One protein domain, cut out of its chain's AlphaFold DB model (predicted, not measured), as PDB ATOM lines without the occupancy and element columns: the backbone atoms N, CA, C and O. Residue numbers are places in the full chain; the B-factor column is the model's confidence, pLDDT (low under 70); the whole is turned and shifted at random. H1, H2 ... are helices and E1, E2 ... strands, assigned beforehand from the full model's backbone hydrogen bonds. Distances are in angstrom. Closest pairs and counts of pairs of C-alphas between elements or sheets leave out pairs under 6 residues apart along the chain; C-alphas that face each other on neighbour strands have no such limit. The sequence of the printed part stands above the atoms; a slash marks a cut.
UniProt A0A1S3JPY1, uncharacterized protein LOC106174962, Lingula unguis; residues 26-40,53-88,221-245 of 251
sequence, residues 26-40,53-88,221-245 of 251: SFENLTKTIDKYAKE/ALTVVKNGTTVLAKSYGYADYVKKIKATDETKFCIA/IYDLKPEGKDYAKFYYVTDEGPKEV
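Overview. This is residues 26 to 40, 53 to 88 and 221 to 245 of the 251 residues of the protein "uncharacterized protein LOC106174962" of Lingula unguis (UniProt A0A1S3JPY1). A long hairpin, E1 and E2, has H1 over one face; a smaller hairpin, E3 and E4, lies beyond the end of E2, with unnamed loops between, of which residues 222 to 227 stick out. The class is mixed: 76 residues with one named helix and four named strands, in order H1, E1, E2, E3, E4. It is loose, radius of gyration of the C-alphas 14.7 A, spanning 39 by 34 by 20 A.

Arrangement. E1, residues 53 to 58, and E2, residues 61 to 72, are an antiparallel hairpin; N 54 and O 66 are within hydrogen-bond range at 2.8 A. E2 bends by 69 degrees at residue 69. The closest C-alphas of E2 and H1, residues 26 to 40, are those of Tyr 68 and Ala 38, 6.8 A apart. Every O i to N i+4 pair in H1 is within hydrogen-bond range. E3, residues 234 to 238, and E4, residues 241 to 245, are an antiparallel hairpin; N 243 and O 236 are within hydrogen-bond range at 2.8 A. E2 and E3 are only just apart, at 8.5 A.

Along the chain. From first to last C-alpha E2 measures 29.7 A and H1 21.0 A. C-alpha 26 is at (46.717, -13.808, 55.475), C-alpha 245 at (15.748, 9.642, 48.234).

Size, cuts and confidence. Residues 41 to 52 and 89 to 220 are not printed; the C-alpha gaps are 14.1 A and 10.1 A. pLDDT is under 70 at residues 26 and 221 to 229.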
ATOM      1  N   SER A  26      47.376 -14.721  54.530       64.88
ATOM      2  CA  SER A  26      46.717 -13.808  55.475       64.88
ATOM      3  C   SER A  26      45.795 -12.794  54.777       64.88
ATOM      4  O   SER A  26      44.715 -12.490  55.291       64.88
ATOM      5  N   PHE A  27      46.162 -12.328  53.579       70.88
ATOM      6  CA  PHE A  27      45.361 -11.378  52.793       70.88
ATOM      7  C   PHE A  27      44.215 -12.045  52.050       70.88
ATOM      8  O   PHE A  27      43.132 -11.466  51.939       70.88
ATOM      9  N   GLU A  28      44.416 -13.272  51.579       72.94
ATOM     10  CA  GLU A  28      43.339 -14.056  50.986       72.94
ATOM     11  C   GLU A  28      42.253 -14.360  52.027       72.94
ATOM     12  O   GLU A  28      41.065 -14.168  51.760       72.94
ATOM     13  N   ASN A  29      42.657 -14.738  53.244       83.31
ATOM     14  CA  ASN A  29      41.734 -14.936  54.358       83.31
ATOM     15  C   ASN A  29      41.020 -13.634  54.749       83.31
ATOM     16  O   ASN A  29      39.798 -13.641  54.871       83.31
ATOM     17  N   LEU A  30      41.737 -12.506  54.854       85.69
ATOM     18  CA  LEU A  30      41.128 -11.192  55.103       85.69
ATOM     19  C   LEU A  30      40.087 -10.834  54.035       85.69
ATOM     20  O   LEU A  30      38.968 -10.445  54.366       85.69
ATOM     21  N   THR A  31      40.440 -10.988  52.759       87.75
ATOM     22  CA  THR A  31      39.548 -10.679  51.636       87.75
ATOM     23  C   THR A  31      38.296 -11.544  51.681       87.75
ATOM     24  O   THR A  31      37.194 -11.020  51.560       87.75
ATOM     25  N   LYS A  32      38.442 -12.853  51.922       90.88
ATOM     26  CA  LYS A  32      37.313 -13.782  52.073       90.88
ATOM     27  C   LYS A  32      36.416 -13.400  53.249       90.88
ATOM     28  O   LYS A  32      35.194 -13.420  53.107       90.88
ATOM     29  N   THR A  33      36.999 -13.027  54.388       91.81
ATOM     30  CA  THR A  33      36.251 -12.568  55.565       91.81
ATOM     31  C   THR A  33      35.472 -11.290  55.270       91.81
ATOM     32  O   THR A  33      34.290 -11.220  55.593       91.81
ATOM     33  N   ILE A  34      36.093 -10.307  54.613       92.56
ATOM     34  CA  ILE A  34      35.435  -9.044  54.258       92.56
ATOM     35  C   ILE A  34      34.353  -9.257  53.195       92.56
ATOM     36  O   ILE A  34      33.249  -8.741  53.346       92.56
ATOM     37  N   ASP A  35      34.620 -10.062  52.164       92.75
ATOM     38  CA  ASP A  35      33.630 -10.405  51.137       92.75
ATOM     39  C   ASP A  35      32.415 -11.110  51.761       92.75
ATOM     40  O   ASP A  35      31.277 -10.842  51.374       92.75
ATOM     41  N   LYS A  36      32.641 -12.010  52.728       93.44
ATOM     42  CA  LYS A  36      31.567 -12.666  53.483       93.44
ATOM     43  C   LYS A  36      30.774 -11.648  54.306       93.44
ATOM     44  O   LYS A  36      29.558 -11.600  54.163       93.44
ATOM     45  N   TYR A  37      31.453 -10.813  55.089       91.94
ATOM     46  CA  TYR A  37      30.818  -9.783  55.912       91.94
ATOM     47  C   TYR A  37      29.971  -8.817  55.074       91.94
ATOM     48  O   TYR A  37      28.809  -8.580  55.389       91.94
ATOM     49  N   ALA A  38      30.508  -8.307  53.964       92.62
ATOM     50  CA  ALA A  38      29.778  -7.401  53.085       92.62
ATOM     51  C   ALA A  38      28.527  -8.065  52.485       92.62
ATOM     52  O   ALA A  38      27.469  -7.442  52.429       92.62
ATOM     53  N   LYS A  39      28.615  -9.342  52.081       91.25
ATOM     54  CA  LYS A  39      27.448 -10.106  51.609       91.25
ATOM     55  C   LYS A  39      26.403 -10.291  52.704       91.25
ATOM     56  O   LYS A  39      25.222 -10.148  52.416       91.25
ATOM     57  N   GLU A  40      26.819 -10.588  53.931       90.69
ATOM     58  CA  GLU A  40      25.914 -10.739  55.074       90.69
ATOM     59  C   GLU A  40      25.210  -9.420  55.410       90.69
ATOM     60  O   GLU A  40      23.993  -9.414  55.569       90.69
ATOM     61  N   ALA A  53      31.294   0.598  50.571       93.31
ATOM     62  CA  ALA A  53      32.706   0.616  50.204       93.31
ATOM     63  C   ALA A  53      33.562   0.350  51.445       93.31
ATOM     64  O   ALA A  53      33.346   0.952  52.497       93.31
ATOM     65  N   LEU A  54      34.528  -0.559  51.322       93.19
ATOM     66  CA  LEU A  54      35.443  -0.956  52.385       93.19
ATOM     67  C   LEU A  54      36.884  -0.797  51.913       93.19
ATOM     68  O   LEU A  54      37.293  -1.393  50.915       93.19
ATOM     69  N   THR A  55      37.656  -0.046  52.693       91.81
ATOM     70  CA  THR A  55      39.093   0.139  52.494       91.81
ATOM     71  C   THR A  55      39.828  -0.240  53.772       91.81
ATOM     72  O   THR A  55      39.464   0.212  54.856       91.81
ATOM     73  N   VAL A  56      40.873  -1.059  53.654       91.06
ATOM     74  CA  VAL A  56      41.743  -1.447  54.769       91.06
ATOM     75  C   VAL A  56      43.155  -0.974  54.471       91.06
ATOM     76  O   VAL A  56      43.732  -1.321  53.440       91.06
ATOM     77  N   VAL A  57      43.721  -0.210  55.402       91.12
ATOM     78  CA  VAL A  57      45.105   0.262  55.344       91.12
ATOM     79  C   VAL A  57      45.884  -0.389  56.480       91.12
ATOM     80  O   VAL A  57      45.478  -0.322  57.639       91.12
ATOM     81  N   LYS A  58      47.009  -1.026  56.155       88.19
ATOM     82  CA  LYS A  58      47.917  -1.650  57.123       88.19
ATOM     83  C   LYS A  58      49.344  -1.250  56.782       88.19
ATOM     84  O   LYS A  58      49.750  -1.357  55.632       88.19
ATOM     85  N   ASN A  59      50.098  -0.792  57.782       91.25
ATOM     86  CA  ASN A  59      51.496  -0.367  57.629       91.25
ATOM     87  C   ASN A  59      51.697   0.665  56.500       91.25
ATOM     88  O   ASN A  59      52.664   0.596  55.750       91.25
ATOM     89  N   GLY A  60      50.755   1.604  56.355       89.75
ATOM     90  CA  GLY A  60      50.803   2.642  55.318       89.75
ATOM     91  C   GLY A  60      50.439   2.170  53.907       89.75
ATOM     92  O   GLY A  60      50.478   2.970  52.981       89.75
ATOM     93  N   THR A  61      50.061   0.903  53.719       89.00
ATOM     94  CA  THR A  61      49.648   0.357  52.421       89.00
ATOM     95  C   THR A  61      48.165   0.012  52.427       89.00
ATOM     96  O   THR A  61      47.658  -0.594  53.374       89.00
ATOM     97  N   THR A  62      47.461   0.369  51.355       89.56
ATOM     98  CA  THR A  62      46.097  -0.107  51.110       89.56
ATOM     99  C   THR A  62      46.149  -1.582  50.737       89.56
ATOM    100  O   THR A  62      46.672  -1.946  49.688       89.56
ATOM    101  N   VAL A  63      45.615  -2.434  51.605       90.12
ATOM    102  CA  VAL A  63      45.625  -3.894  51.428       90.12
ATOM    103  C   VAL A  63      44.293  -4.440  50.920       90.12
ATOM    104  O   VAL A  63      44.213  -5.591  50.501       90.12
ATOM    105  N   LEU A  64      43.244  -3.618  50.952       89.00
ATOM    106  CA  LEU A  64      41.946  -3.894  50.352       89.00
ATOM    107  C   LEU A  64      41.255  -2.562  50.045       89.00
ATOM    108  O   LEU A  64      41.257  -1.672  50.891       89.00
ATOM    109  N   ALA A  65      40.650  -2.453  48.868       90.94
ATOM    110  CA  ALA A  65      39.707  -1.403  48.501       90.94
ATOM    111  C   ALA A  65      38.652  -2.048  47.598       90.94
ATOM    112  O   ALA A  65      38.958  -2.482  46.490       90.94
ATOM    113  N   LYS A  66      37.434  -2.221  48.112       91.94
ATOM    114  CA  LYS A  66      36.349  -2.904  47.404       91.94
ATOM    115  C   LYS A  66      35.010  -2.269  47.723       91.94
ATOM    116  O   LYS A  66      34.754  -1.893  48.865       91.94
ATOM    117  N   SER A  67      34.134  -2.261  46.727       94.06
ATOM    118  CA  SER A  67      32.743  -1.853  46.881       94.06
ATOM    119  C   SER A  67      31.798  -3.003  46.561       94.06
ATOM    120  O   SER A  67      32.093  -3.869  45.735       94.06
ATOM    121  N   TYR A  68      30.652  -3.005  47.228       94.12
ATOM    122  CA  TYR A  68      29.632  -4.042  47.165       94.12
ATOM    123  C   TYR A  68      28.257  -3.396  47.004       94.12
ATOM    124  O   TYR A  68      28.040  -2.267  47.437       94.12
ATOM    125  N   GLY A  69      27.312  -4.128  46.415       93.94
ATOM    126  CA  GLY A  69      25.955  -3.633  46.194       93.94
ATOM    127  C   GLY A  69      25.846  -2.714  44.976       93.94
ATOM    128  O   GLY A  69      26.554  -2.897  43.977       93.94
ATOM    129  N   TYR A  70      24.920  -1.757  45.030       92.44
ATOM    130  CA  TYR A  70      24.551  -0.926  43.882       92.44
ATOM    131  C   TYR A  70      24.743   0.563  44.167       92.44
ATOM    132  O   TYR A  70      24.139   1.101  45.088       92.44
ATOM    133  N   ALA A  71      25.530   1.248  43.337       91.19
ATOM    134  CA  ALA A  71      25.594   2.709  43.342       91.19
ATOM    135  C   ALA A  71      24.249   3.328  42.912       91.19
ATOM    136  O   ALA A  71      23.837   4.345  43.459       91.19
ATOM    137  N   ASP A  72      23.543   2.676  41.980       91.12
ATOM    138  CA  ASP A  72      22.148   2.970  41.636       91.12
ATOM    139  C   ASP A  72      21.365   1.651  41.610       91.12
ATOM    140  O   ASP A  72      21.519   0.827  40.702       91.12
ATOM    141  N   TYR A  73      20.534   1.431  42.625       90.25
ATOM    142  CA  TYR A  73      19.731   0.218  42.759       90.25
ATOM    143  C   TYR A  73      18.601   0.128  41.731       90.25
ATOM    144  O   TYR A  73      18.256  -0.978  41.302       90.25
ATOM    145  N   VAL A  74      18.034   1.268  41.326       88.88
ATOM    146  CA  VAL A  74      16.921   1.334  40.367       88.88
ATOM    147  C   VAL A  74      17.426   0.946  38.981       88.88
ATOM    148  O   VAL A  74      16.834   0.096  38.321       88.88
ATOM    149  N   LYS A  75      18.576   1.493  38.574       90.56
ATOM    150  CA  LYS A  75      19.239   1.182  37.297       90.56
ATOM    151  C   LYS A  75      20.141  -0.053  37.352       90.56
ATOM    152  O   LYS A  75      20.749  -0.399  36.343       90.56
ATOM    153  N   LYS A  76      20.253  -0.705  38.515       91.81
ATOM    154  CA  LYS A  76      21.137  -1.860  38.767       91.81
ATOM    155  C   LYS A  76      22.610  -1.594  38.422       91.81
ATOM    156  O   LYS A  76      23.334  -2.501  38.010       91.81
ATOM    157  N   ILE A  77      23.080  -0.367  38.640       92.31
ATOM    158  CA  ILE A  77      24.491   0.004  38.484       92.31
ATOM    159  C   ILE A  77      25.242  -0.459  39.729       92.31
ATOM    160  O   ILE A  77      24.961   0.002  40.836       92.31
ATOM    161  N   LYS A  78      26.187  -1.386  39.557       93.81
ATOM    162  CA  LYS A  78      27.019  -1.891  40.656       93.81
ATOM    163  C   LYS A  78      27.934  -0.795  41.190       93.81
ATOM    164  O   LYS A  78      28.461  -0.002  40.414       93.81
ATOM    165  N   ALA A  79      28.136  -0.789  42.502       93.50
ATOM    166  CA  ALA A  79      29.186   0.022  43.093       93.50
ATOM    167  C   ALA A  79      30.565  -0.540  42.719       93.50
ATOM    168  O   ALA A  79      30.759  -1.754  42.631       93.50
ATOM    169  N   THR A  80      31.513   0.359  42.505       91.25
ATOM    170  CA  THR A  80      32.914   0.080  42.173       91.25
ATOM    171  C   THR A  80      33.831   0.763  43.186       91.25
ATOM    172  O   THR A  80      33.381   1.595  43.978       91.25
ATOM    173  N   ASP A  81      35.112   0.418  43.173       85.81
ATOM    174  CA  ASP A  81      36.177   1.167  43.861       85.81
ATOM    175  C   ASP A  81      36.192   2.655  43.479       85.81
ATOM    176  O   ASP A  81      36.509   3.513  44.296       85.81
ATOM    177  N   GLU A  82      35.738   2.971  42.268       87.12
ATOM    178  CA  GLU A  82      35.586   4.343  41.815       87.12
ATOM    179  C   GLU A  82      34.294   5.036  42.300       87.12
ATOM    180  O   GLU A  82      34.128   6.232  42.078       87.12
ATOM    181  N   THR A  83      33.359   4.360  42.966       90.12
ATOM    182  CA  THR A  83      32.107   5.005  43.405       90.12
ATOM    183  C   THR A  83      32.356   6.001  44.542       90.12
ATOM    184  O   THR A  83      32.925   5.662  45.576       90.12
ATOM    185  N   LYS A  84      31.886   7.239  44.374       88.88
ATOM    186  CA  LYS A  84      31.916   8.297  45.384       88.88
ATOM    187  C   LYS A  84      30.693   8.198  46.283       88.88
ATOM    188  O   LYS A  84      29.556   8.172  45.812       88.88
ATOM    189  N   PHE A  85      30.937   8.217  47.586       88.50
ATOM    190  CA  PHE A  85      29.906   8.207  48.615       88.50
ATOM    191  C   PHE A  85      29.927   9.521  49.385       88.50
ATOM    192  O   PHE A  85      30.991  10.080  49.656       88.50
ATOM    193  N   CYS A  86      28.753   9.999  49.789       86.88
ATOM    194  CA  CYS A  86      28.687  11.097  50.741       86.88
ATOM    195  C   CYS A  86      29.144  10.610  52.118       86.88
ATOM    196  O   CYS A  86      28.508   9.757  52.730       86.88
ATOM    197  N   ILE A  87      30.231  11.191  52.624       90.25
ATOM    198  CA  ILE A  87      30.834  10.808  53.912       90.25
ATOM    199  C   ILE A  87      30.200  11.520  55.120       90.25
ATOM    200  O   ILE A  87      30.642  11.347  56.256       90.25
ATOM    201  N   ALA A  88      29.176  12.344  54.872       87.50
ATOM    202  CA  ALA A  88      28.409  13.074  55.875       87.50
ATOM    203  C   ALA A  88      29.304  13.736  56.943       87.50
ATOM    204  O   ALA A  88      30.143  14.586  56.650       87.50
ATOM    205  N   ILE A 221      29.846  19.044  48.074       67.56
ATOM    206  CA  ILE A 221      28.437  18.932  47.665       67.56
ATOM    207  C   ILE A 221      27.966  20.158  46.854       67.56
ATOM    208  O   ILE A 221      27.136  20.015  45.966       67.56
ATOM    209  N   TYR A 222      28.551  21.337  47.085       57.72
ATOM    210  CA  TYR A 222      28.257  22.561  46.326       57.72
ATOM    211  C   TYR A 222      28.660  22.502  44.844       57.72
ATOM    212  O   TYR A 222      28.096  23.237  44.038       57.72
ATOM    213  N   ASP A 223      29.597  21.623  44.485       51.22
ATOM    214  CA  ASP A 223      30.028  21.397  43.101       51.22
ATOM    215  C   ASP A 223      29.223  20.273  42.427       51.22
ATOM    216  O   ASP A 223      29.485  19.899  41.279       51.22
ATOM    217  N   LEU A 224      28.230  19.702  43.120       49.41
ATOM    218  CA  LEU A 224      27.382  18.666  42.555       49.41
ATOM    219  C   LEU A 224      26.341  19.297  41.632       49.41
ATOM    220  O   LEU A 224      25.263  19.712  42.041       49.41
ATOM    221  N   LYS A 225      26.616  19.215  40.333       48.81
ATOM    222  CA  LYS A 225      25.599  18.653  39.448       48.81
ATOM    223  C   LYS A 225      25.705  17.134  39.597       48.81
ATOM    224  O   LYS A 225      26.691  16.574  39.109       48.81
ATOM    225  N   PRO A 226      24.767  16.444  40.269       50.50
ATOM    226  CA  PRO A 226      24.765  14.984  40.394       50.50
ATOM    227  C   PRO A 226      24.396  14.307  39.057       50.50
ATOM    228  O   PRO A 226      23.575  13.402  38.987       50.50
ATOM    229  N   GLU A 227      24.997  14.771  37.965       50.91
ATOM    230  CA  GLU A 227      24.891  14.213  36.617       50.91
ATOM    231  C   GLU A 227      26.085  13.287  36.309       50.91
ATOM    232  O   GLU A 227      26.086  12.570  35.306       50.91
ATOM    233  N   GLY A 228      27.100  13.265  37.185       55.81
ATOM    234  CA  GLY A 228      28.230  12.339  37.112       55.81
ATOM    235  C   GLY A 228      27.809  10.897  37.408       55.81
ATOM    236  O   GLY A 228      27.102  10.627  38.376       55.81
ATOM    237  N   LYS A 229      28.267   9.949  36.582       58.25
ATOM    238  CA  LYS A 229      27.951   8.510  36.693       58.25
ATOM    239  C   LYS A 229      28.617   7.806  37.887       58.25
ATOM    240  O   LYS A 229      28.423   6.606  38.051       58.25
ATOM    241  N   ASP A 230      29.428   8.513  38.669       78.00
ATOM    242  CA  ASP A 230      30.282   7.947  39.712       78.00
ATOM    243  C   ASP A 230      29.804   8.223  41.144       78.00
ATOM    244  O   ASP A 230      30.505   7.847  42.076       78.00
ATOM    245  N   TYR A 231      28.628   8.825  41.354       85.62
ATOM    246  CA  TYR A 231      28.061   9.026  42.695       85.62
ATOM    247  C   TYR A 231      27.083   7.912  43.075       85.62
ATOM    248  O   TYR A 231      26.178   7.574  42.310       85.62
ATOM    249  N   ALA A 232      27.233   7.374  44.286       89.19
ATOM    250  CA  ALA A 232      26.210   6.533  44.888       89.19
ATOM    251  C   ALA A 232      24.965   7.368  45.210       89.19
ATOM    252  O   ALA A 232      25.058   8.445  45.804       89.19
ATOM    253  N   LYS A 233      23.797   6.846  44.841       87.56
ATOM    254  CA  LYS A 233      22.505   7.424  45.205       87.56
ATOM    255  C   LYS A 233      22.118   7.082  46.639       87.56
ATOM    256  O   LYS A 233      22.560   6.081  47.203       87.56
ATOM    257  N   PHE A 234      21.249   7.912  47.205       85.81
ATOM    258  CA  PHE A 234      20.690   7.702  48.532       85.81
ATOM    259  C   PHE A 234      19.419   6.867  48.464       85.81
ATOM    260  O   PHE A 234      18.576   7.057  47.586       85.81
ATOM    261  N   TYR A 235      19.269   5.970  49.431       86.94
ATOM    262  CA  TYR A 235      18.109   5.105  49.558       86.94
ATOM    263  C   TYR A 235      17.688   5.020  51.020       86.94
ATOM    264  O   TYR A 235      18.539   5.020  51.906       86.94
ATOM    265  N   TYR A 236      16.384   4.890  51.246       83.69
ATOM    266  CA  TYR A 236      15.854   4.242  52.441       83.69
ATOM    267  C   TYR A 236      15.358   2.856  52.037       83.69
ATOM    268  O   TYR A 236      14.858   2.671  50.924       83.69
ATOM    269  N   VAL A 237      15.530   1.864  52.903       81.06
ATOM    270  CA  VAL A 237      15.048   0.508  52.628       81.06
ATOM    271  C   VAL A 237      13.710   0.323  53.322       81.06
ATOM    272  O   VAL A 237      13.579   0.607  54.507       81.06
ATOM    273  N   THR A 238      12.708  -0.126  52.571       81.44
ATOM    274  CA  THR A 238      11.407  -0.539  53.108       81.44
ATOM    275  C   THR A 238      11.204  -2.035  52.924       81.44
ATOM    276  O   THR A 238      11.998  -2.701  52.258       81.44
ATOM    277  N   ASP A 239      10.082  -2.549  53.426       79.69
ATOM    278  CA  ASP A 239       9.633  -3.921  53.162       79.69
ATOM    279  C   ASP A 239       9.434  -4.209  51.657       79.69
ATOM    280  O   ASP A 239       9.540  -5.350  51.216       79.69
ATOM    281  N   GLU A 240       9.200  -3.173  50.842       82.38
ATOM    282  CA  GLU A 240       9.097  -3.270  49.376       82.38
ATOM    283  C   GLU A 240      10.461  -3.156  48.664       82.38
ATOM    284  O   GLU A 240      10.539  -3.202  47.433       82.38
ATOM    285  N   GLY A 241      11.541  -2.977  49.429       80.69
ATOM    286  CA  GLY A 241      12.906  -2.789  48.955       80.69
ATOM    287  C   GLY A 241      13.381  -1.327  48.950       80.69
ATOM    288  O   GLY A 241      12.696  -0.429  49.439       80.69
ATOM    289  N   PRO A 242      14.588  -1.066  48.409       86.75
ATOM    290  CA  PRO A 242      15.179   0.268  48.388       86.75
ATOM    291  C   PRO A 242      14.361   1.281  47.584       86.75
ATOM    292  O   PRO A 242      14.062   1.071  46.405       86.75
ATOM    293  N   LYS A 243      14.070   2.420  48.207       87.19
ATOM    294  CA  LYS A 243      13.391   3.570  47.611       87.19
ATOM    295  C   LYS A 243      14.362   4.748  47.580       87.19
ATOM    296  O   LYS A 243      14.977   5.085  48.591       87.19
ATOM    297  N   GLU A 244      14.558   5.311  46.392       86.31
ATOM    298  CA  GLU A 244      15.495   6.418  46.177       86.31
ATOM    299  C   GLU A 244      15.036   7.662  46.948       86.31
ATOM    300  O   GLU A 244      13.850   7.992  46.947       86.31
ATOM    301  N   VAL A 245      15.980   8.348  47.590       80.00
ATOM    302  CA  VAL A 245      15.748   9.642  48.234       80.00
ATOM    303  C   VAL A 245      16.462  10.709  47.431       80.00
ATOM    304  O   VAL A 245      17.685  10.668  47.286       80.00
TER     305      VAL A 245